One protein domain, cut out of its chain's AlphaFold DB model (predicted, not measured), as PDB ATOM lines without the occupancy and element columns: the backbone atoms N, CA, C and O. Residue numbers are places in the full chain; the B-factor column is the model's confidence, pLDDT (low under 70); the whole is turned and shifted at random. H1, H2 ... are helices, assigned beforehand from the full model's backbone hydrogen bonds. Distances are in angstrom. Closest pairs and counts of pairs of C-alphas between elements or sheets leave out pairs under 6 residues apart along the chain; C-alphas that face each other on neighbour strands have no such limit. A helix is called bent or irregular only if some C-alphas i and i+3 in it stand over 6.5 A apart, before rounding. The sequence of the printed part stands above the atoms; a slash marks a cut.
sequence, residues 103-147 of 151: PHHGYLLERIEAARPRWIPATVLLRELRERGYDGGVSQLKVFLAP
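What this domain is: This is residues 103 to 147 of the 151 residues of the protein "HTH IS21-type domain-containing protein" of Cupriavidus taiwanensis (UniProt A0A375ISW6). Three short helices make a small cluster, their centres at the corners of a triangle. H2 packs on H3 and comes close to H1, and H1 and H3 are only near each other, with few contacts between the helices. At one end, residues 113 to 119, of which 113 to 115 belong to H1, stick out from the rest. The printed part has 45 residues with three named helices, H1, H2 and H3 along the chain, and no named strand; its class is all helix, with 33 residues in the helices. It is compact, with a radius of gyration of the C-alphas of 9.9 A, and elongated in outline, spanning 29 by 18 by 16 A.

Where its parts are: H1 runs from Pro 103 to Ala 115, 20.3 A from first to last C-alpha, and begins with C-alpha 103 at (16.450, 23.274, -48.271). H1 is irregular: C-alphas 103 and 106 are 7.4 A apart. H2 takes residues 122 to 131 and measures 14.4 A from first to last C-alpha; C-alpha 122 stands at (32.354, 22.050, -41.850). H3 takes residues 138 to 147, 15.4 A from first to last C-alpha, and ends with C-alpha 147 at (25.430, 12.271, -36.468). H3 is only just irregular, with C-alphas 144 and 147 6.9 A apart.

How they stand to each other: H1 and H2 are close but not clearly touching, with 2 pairs of C-alphas within 8 A; their closest C-alphas are those of His 104 and Leu 129, 7.6 A apart. Their lines stand at a steep tilt of 49 degrees, and they run opposite ways. H2 and H3 touch, with 7 pairs of C-alphas within 8 A; the closest are those of Leu 126 and Val 138, 6.6 A apart. These two stand at a steep tilt of 56 degrees and run opposite ways. H1 and H3 are near each other, with no pair of C-alphas within 8 A but 7 pairs within 10 A. In H2 every O i to N i+4 pair is within hydrogen-bond range; in H1 8 of 9 are, and in H3 5 of 6.

The domain as a whole: The two C-alphas farthest apart are those of Pro 117 and Asp 135, at 28.8 A. The first and last printed C-alphas, of Pro 103 and Pro 147, are 18.5 A apart. The link from H1 to H2 and the link from H2 to H3 have 6 residues each, and both are short. The printed part has no cut. The mean pLDDT of the printed part is 88.9, and no printed residue is under 70.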
ATOM      1  N   PRO A 103      16.367  23.325 -46.806       88.88
ATOM      2  CA  PRO A 103      16.450  23.274 -48.271       88.88
ATOM      3  C   PRO A 103      17.767  22.691 -48.804       88.88
ATOM      4  O   PRO A 103      17.829  22.232 -49.939       88.88
ATOM      5  N   HIS A 104      18.829  22.699 -47.995       89.38
ATOM      6  CA  HIS A 104      20.168  22.272 -48.396       89.38
ATOM      7  C   HIS A 104      20.545  20.869 -47.893       89.38
ATOM      8  O   HIS A 104      21.654  20.408 -48.162       89.38
ATOM      9  N   HIS A 105      19.653  20.173 -47.174       88.50
ATOM     10  CA  HIS A 105      19.938  18.840 -46.630       88.50
ATOM     11  C   HIS A 105      20.299  17.819 -47.718       88.50
ATOM     12  O   HIS A 105      21.251  17.069 -47.530       88.50
ATOM     13  N   GLY A 106      19.594  17.821 -48.857       90.56
ATOM     14  CA  GLY A 106      19.875  16.892 -49.962       90.56
ATOM     15  C   GLY A 106      21.308  17.025 -50.478       90.56
ATOM     16  O   GLY A 106      22.055  16.052 -50.503       90.56
ATOM     17  N   TYR A 107      21.734  18.262 -50.747       91.75
ATOM     18  CA  TYR A 107      23.103  18.553 -51.173       91.75
ATOM     19  C   TYR A 107      24.154  18.112 -50.148       91.75
ATOM     20  O   TYR A 107      25.194  17.569 -50.511       91.75
ATOM     21  N   LEU A 108      23.897  18.340 -48.856       90.81
ATOM     22  CA  LEU A 108      24.828  17.938 -47.804       90.81
ATOM     23  C   LEU A 108      24.992  16.421 -47.737       90.81
ATOM     24  O   LEU A 108      26.118  15.957 -47.596       90.81
ATOM     25  N   LEU A 109      23.902  15.660 -47.854       90.75
ATOM     26  CA  LEU A 109      23.955  14.199 -47.848       90.75
ATOM     27  C   LEU A 109      24.744  13.670 -49.049       90.75
ATOM     28  O   LEU A 109      25.678  12.896 -48.859       90.75
ATOM     29  N   GLU A 110      24.461  14.161 -50.258       91.44
ATOM     30  CA  GLU A 110      25.219  13.800 -51.465       91.44
ATOM     31  C   GLU A 110      26.716  14.104 -51.318       91.44
ATOM     32  O   GLU A 110      27.565  13.288 -51.677       91.44
ATOM     33  N   ARG A 111      27.066  15.265 -50.747       90.00
ATOM     34  CA  ARG A 111      28.468  15.647 -50.524       90.00
ATOM     35  C   ARG A 111      29.155  14.801 -49.461       90.00
ATOM     36  O   ARG A 111      30.341  14.528 -49.617       90.00
ATOM     37  N   ILE A 112      28.446  14.407 -48.403       89.56
ATOM     38  CA  ILE A 112      28.974  13.517 -47.362       89.56
ATOM     39  C   ILE A 112      29.260  12.137 -47.955       89.56
ATOM     40  O   ILE A 112      30.354  11.617 -47.749       89.56
ATOM     41  N   GLU A 113      28.328  11.583 -48.733       87.50
ATOM     42  CA  GLU A 113      28.507  10.285 -49.392       87.50
ATOM     43  C   GLU A 113      29.660  10.314 -50.400       87.50
ATOM     44  O   GLU A 113      30.543   9.461 -50.349       87.50
ATOM     45  N   ALA A 114      29.730  11.346 -51.247       88.12
ATOM     46  CA  ALA A 114      30.804  11.500 -52.232       88.12
ATOM     47  C   ALA A 114      32.197  11.688 -51.606       88.12
ATOM     48  O   ALA A 114      33.212  11.470 -52.265       88.12
ATOM     49  N   ALA A 115      32.266  12.143 -50.355       85.69
ATOM     50  CA  ALA A 115      33.525  12.374 -49.662       85.69
ATOM     51  C   ALA A 115      34.086  11.123 -48.982       85.69
ATOM     52  O   ALA A 115      35.285  11.077 -48.692       85.69
ATOM     53  N   ARG A 116      33.252  10.110 -48.709       83.06
ATOM     54  CA  ARG A 116      33.703   8.887 -48.040       83.06
ATOM     55  C   ARG A 116      34.821   8.227 -48.861       83.06
ATOM     56  O   ARG A 116      34.691   8.107 -50.077       83.06
ATOM     57  N   PRO A 117      35.941   7.820 -48.230       80.88
ATOM     58  CA  PRO A 117      36.168   7.646 -46.787       80.88
ATOM     59  C   PRO A 117      36.746   8.873 -46.050       80.88
ATOM     60  O   PRO A 117      36.989   8.804 -44.845       80.88
ATOM     61  N   ARG A 118      37.015   9.994 -46.733       82.81
ATOM     62  CA  ARG A 118      37.692  11.162 -46.146       82.81
ATOM     63  C   ARG A 118      36.684  12.220 -45.687       82.81
ATOM     64  O   ARG A 118      35.798  12.633 -46.420       82.81
ATOM     65  N   TRP A 119      36.837  12.715 -44.462       85.94
ATOM     66  CA  TRP A 119      35.889  13.681 -43.898       85.94
ATOM     67  C   TRP A 119      36.129  15.121 -44.388       85.94
ATOM     68  O   TRP A 119      37.249  15.631 -44.287       85.94
ATOM     69  N   ILE A 120      35.069  15.808 -44.837       86.44
ATOM     70  CA  ILE A 120      35.120  17.227 -45.230       86.44
ATOM     71  C   ILE A 120      34.889  18.129 -44.002       86.44
ATOM     72  O   ILE A 120      33.884  17.989 -43.299       86.44
ATOM     73  N   PRO A 121      35.773  19.107 -43.729       88.81
ATOM     74  CA  PRO A 121      35.554  20.080 -42.665       88.81
ATOM     75  C   PRO A 121      34.289  20.922 -42.886       88.81
ATOM     76  O   PRO A 121      34.029  21.403 -43.989       88.81
ATOM     77  N   ALA A 122      33.562  21.217 -41.804       89.44
ATOM     78  CA  ALA A 122      32.354  22.050 -41.850       89.44
ATOM     79  C   ALA A 122      32.596  23.447 -42.457       89.44
ATOM     80  O   ALA A 122      31.677  24.041 -43.010       89.44
ATOM     81  N   THR A 123      33.824  23.971 -42.381       90.94
ATOM     82  CA  THR A 123      34.209  25.256 -42.984       90.94
ATOM     83  C   THR A 123      34.110  25.236 -44.510       90.94
ATOM     84  O   THR A 123      33.679  26.222 -45.101       90.94
ATOM     85  N   VAL A 124      34.471  24.114 -45.143       91.31
ATOM     86  CA  VAL A 124      34.395  23.955 -46.603       91.31
ATOM     87  C   VAL A 124      32.934  23.878 -47.035       91.31
ATOM     88  O   VAL A 124      32.508  24.649 -47.889       91.31
ATOM     89  N   LEU A 125      32.143  23.041 -46.356       90.75
ATOM     90  CA  LEU A 125      30.705  22.915 -46.613       90.75
ATOM     91  C   LEU A 125      29.962  24.237 -46.390       90.75
ATOM     92  O   LEU A 125      29.051  24.563 -47.138       90.75
ATOM     93  N   LEU A 126      30.363  25.038 -45.399       92.56
ATOM     94  CA  LEU A 126      29.772  26.355 -45.178       92.56
ATOM     95  C   LEU A 126      30.031  27.314 -46.348       92.56
ATOM     96  O   LEU A 126      29.146  28.096 -46.685       92.56
ATOM     97  N   ARG A 127      31.221  27.272 -46.960       92.19
ATOM     98  CA  ARG A 127      31.534  28.092 -48.138       92.19
ATOM     99  C   ARG A 127      30.683  27.667 -49.335       92.19
ATOM    100  O   ARG A 127      30.016  28.514 -49.916       92.19
ATOM    101  N   GLU A 128      30.625  26.364 -49.605       92.19
ATOM    102  CA  GLU A 128      29.786  25.788 -50.669       92.19
ATOM    103  C   GLU A 128      28.294  26.126 -50.463       92.19
ATOM    104  O   GLU A 128      27.578  26.458 -51.405       92.19
ATOM    105  N   LEU A 129      27.810  26.097 -49.218       92.44
ATOM    106  CA  LEU A 129      26.435  26.474 -48.890       92.44
ATOM    107  C   LEU A 129      26.166  27.970 -49.084       92.44
ATOM    108  O   LEU A 129      25.090  28.334 -49.554       92.44
ATOM    109  N   ARG A 130      27.117  28.844 -48.736       92.38
ATOM    110  CA  ARG A 130      26.977  30.297 -48.934       92.38
ATOM    111  C   ARG A 130      26.873  30.662 -50.410       92.38
ATOM    112  O   ARG A 130      26.031  31.478 -50.760       92.38
ATOM    113  N   GLU A 131      27.656  30.010 -51.267       91.75
ATOM    114  CA  GLU A 131      27.553  30.151 -52.729       91.75
ATOM    115  C   GLU A 131      26.169  29.728 -53.253       91.75
ATOM    116  O   GLU A 131      25.677  30.266 -54.238       91.75
ATOM    117  N   ARG A 132      25.499  28.812 -52.545       89.06
ATOM    118  CA  ARG A 132      24.136  28.337 -52.834       89.06
ATOM    119  C   ARG A 132      23.033  29.147 -52.139       89.06
ATOM    120  O   ARG A 132      21.879  28.723 -52.154       89.06
ATOM    121  N   GLY A 133      23.365  30.284 -51.522       90.56
ATOM    122  CA  GLY A 133      22.396  31.189 -50.892       90.56
ATOM    123  C   GLY A 133      22.084  30.904 -49.418       90.56
ATOM    124  O   GLY A 133      21.086  31.397 -48.896       90.56
ATOM    125  N   TYR A 134      22.912  30.124 -48.717       91.50
ATOM    126  CA  TYR A 134      22.715  29.864 -47.290       91.50
ATOM    127  C   TYR A 134      23.138  31.049 -46.408       91.50
ATOM    128  O   TYR A 134      24.323  31.340 -46.247       91.50
ATOM    129  N   ASP A 135      22.154  31.657 -45.745       87.81
ATOM    130  CA  ASP A 135      22.308  32.757 -44.774       87.81
ATOM    131  C   ASP A 135      22.307  32.270 -43.299       87.81
ATOM    132  O   ASP A 135      21.997  32.983 -42.341       87.81
ATOM    133  N   GLY A 136      22.566  30.984 -43.063       87.12
ATOM    134  CA  GLY A 136      22.624  30.444 -41.705       87.12
ATOM    135  C   GLY A 136      24.035  30.413 -41.108       87.12
ATOM    136  O   GLY A 136      25.055  30.565 -41.777       87.12
ATOM    137  N   GLY A 137      24.091  30.194 -39.793       87.88
ATOM    138  CA  GLY A 137      25.344  30.064 -39.050       87.88
ATOM    139  C   GLY A 137      25.913  28.642 -39.056       87.88
ATOM    140  O   GLY A 137      25.177  27.653 -39.074       87.88
ATOM    141  N   VAL A 138      27.239  28.538 -38.912       88.44
ATOM    142  CA  VAL A 138      27.980  27.260 -38.858       88.44
ATOM    143  C   VAL A 138      27.503  26.314 -37.750       88.44
ATOM    144  O   VAL A 138      27.662  25.103 -37.860       88.44
ATOM    145  N   SER A 139      26.903  26.838 -36.678       88.44
ATOM    146  CA  SER A 139      26.395  26.029 -35.566       88.44
ATOM    147  C   SER A 139      25.292  25.066 -36.006       88.44
ATOM    148  O   SER A 139      25.324  23.903 -35.619       88.44
ATOM    149  N   GLN A 140      24.362  25.509 -36.862       87.19
ATOM    150  CA  GLN A 140      23.300  24.639 -37.386       87.19
ATOM    151  C   GLN A 140      23.880  23.538 -38.278       87.19
ATOM    152  O   GLN A 140      23.502  22.377 -38.148       87.19
ATOM    153  N   LEU A 141      24.862  23.890 -39.112       89.25
ATOM    154  CA  LEU A 141      25.586  22.927 -39.934       89.25
ATOM    155  C   LEU A 141      26.321  21.887 -39.073       89.25
ATOM    156  O   LEU A 141      26.228  20.697 -39.336       89.25
ATOM    157  N   LYS A 142      27.008  22.302 -38.003       89.25
ATOM    158  CA  LYS A 142      27.698  21.373 -37.091       89.25
ATOM    159  C   LYS A 142      26.739  20.416 -36.385       89.25
ATOM    160  O   LYS A 142      27.074  19.245 -36.240       89.25
ATOM    161  N   VAL A 143      25.570  20.901 -35.961       88.62
ATOM    162  CA  VAL A 143      24.526  20.055 -35.358       88.62
ATOM    163  C   VAL A 143      24.040  19.012 -36.361       88.62
ATOM    164  O   VAL A 143      23.940  17.843 -36.006       88.62
ATOM    165  N   PHE A 144      23.813  19.410 -37.616       87.62
ATOM    166  CA  PHE A 144      23.427  18.491 -38.686       87.62
ATOM    167  C   PHE A 144      24.521  17.462 -39.008       87.62
ATOM    168  O   PHE A 144      24.225  16.294 -39.213       87.62
ATOM    169  N   LEU A 145      25.795  17.865 -39.011       87.94
ATOM    170  CA  LEU A 145      26.921  16.982 -39.341       87.94
ATOM    171  C   LEU A 145      27.330  16.031 -38.204       87.94
ATOM    172  O   LEU A 145      28.004  15.035 -38.461       87.94
ATOM    173  N   ALA A 146      26.974  16.325 -36.950       87.19
ATOM    174  CA  ALA A 146      27.423  15.547 -35.793       87.19
ATOM    175  C   ALA A 146      27.029  14.053 -35.849       87.19
ATOM    176  O   ALA A 146      27.904  13.227 -35.574       87.19
ATOM    177  N   PRO A 147      25.796  13.672 -36.249       86.19
ATOM    178  CA  PRO A 147      25.430  12.271 -36.468       86.19
ATOM    179  C   PRO A 147      26.209  11.609 -37.613       86.19
ATOM    180  O   PRO A 147      26.593  10.450 -37.500       86.19
TER     181      PRO A 147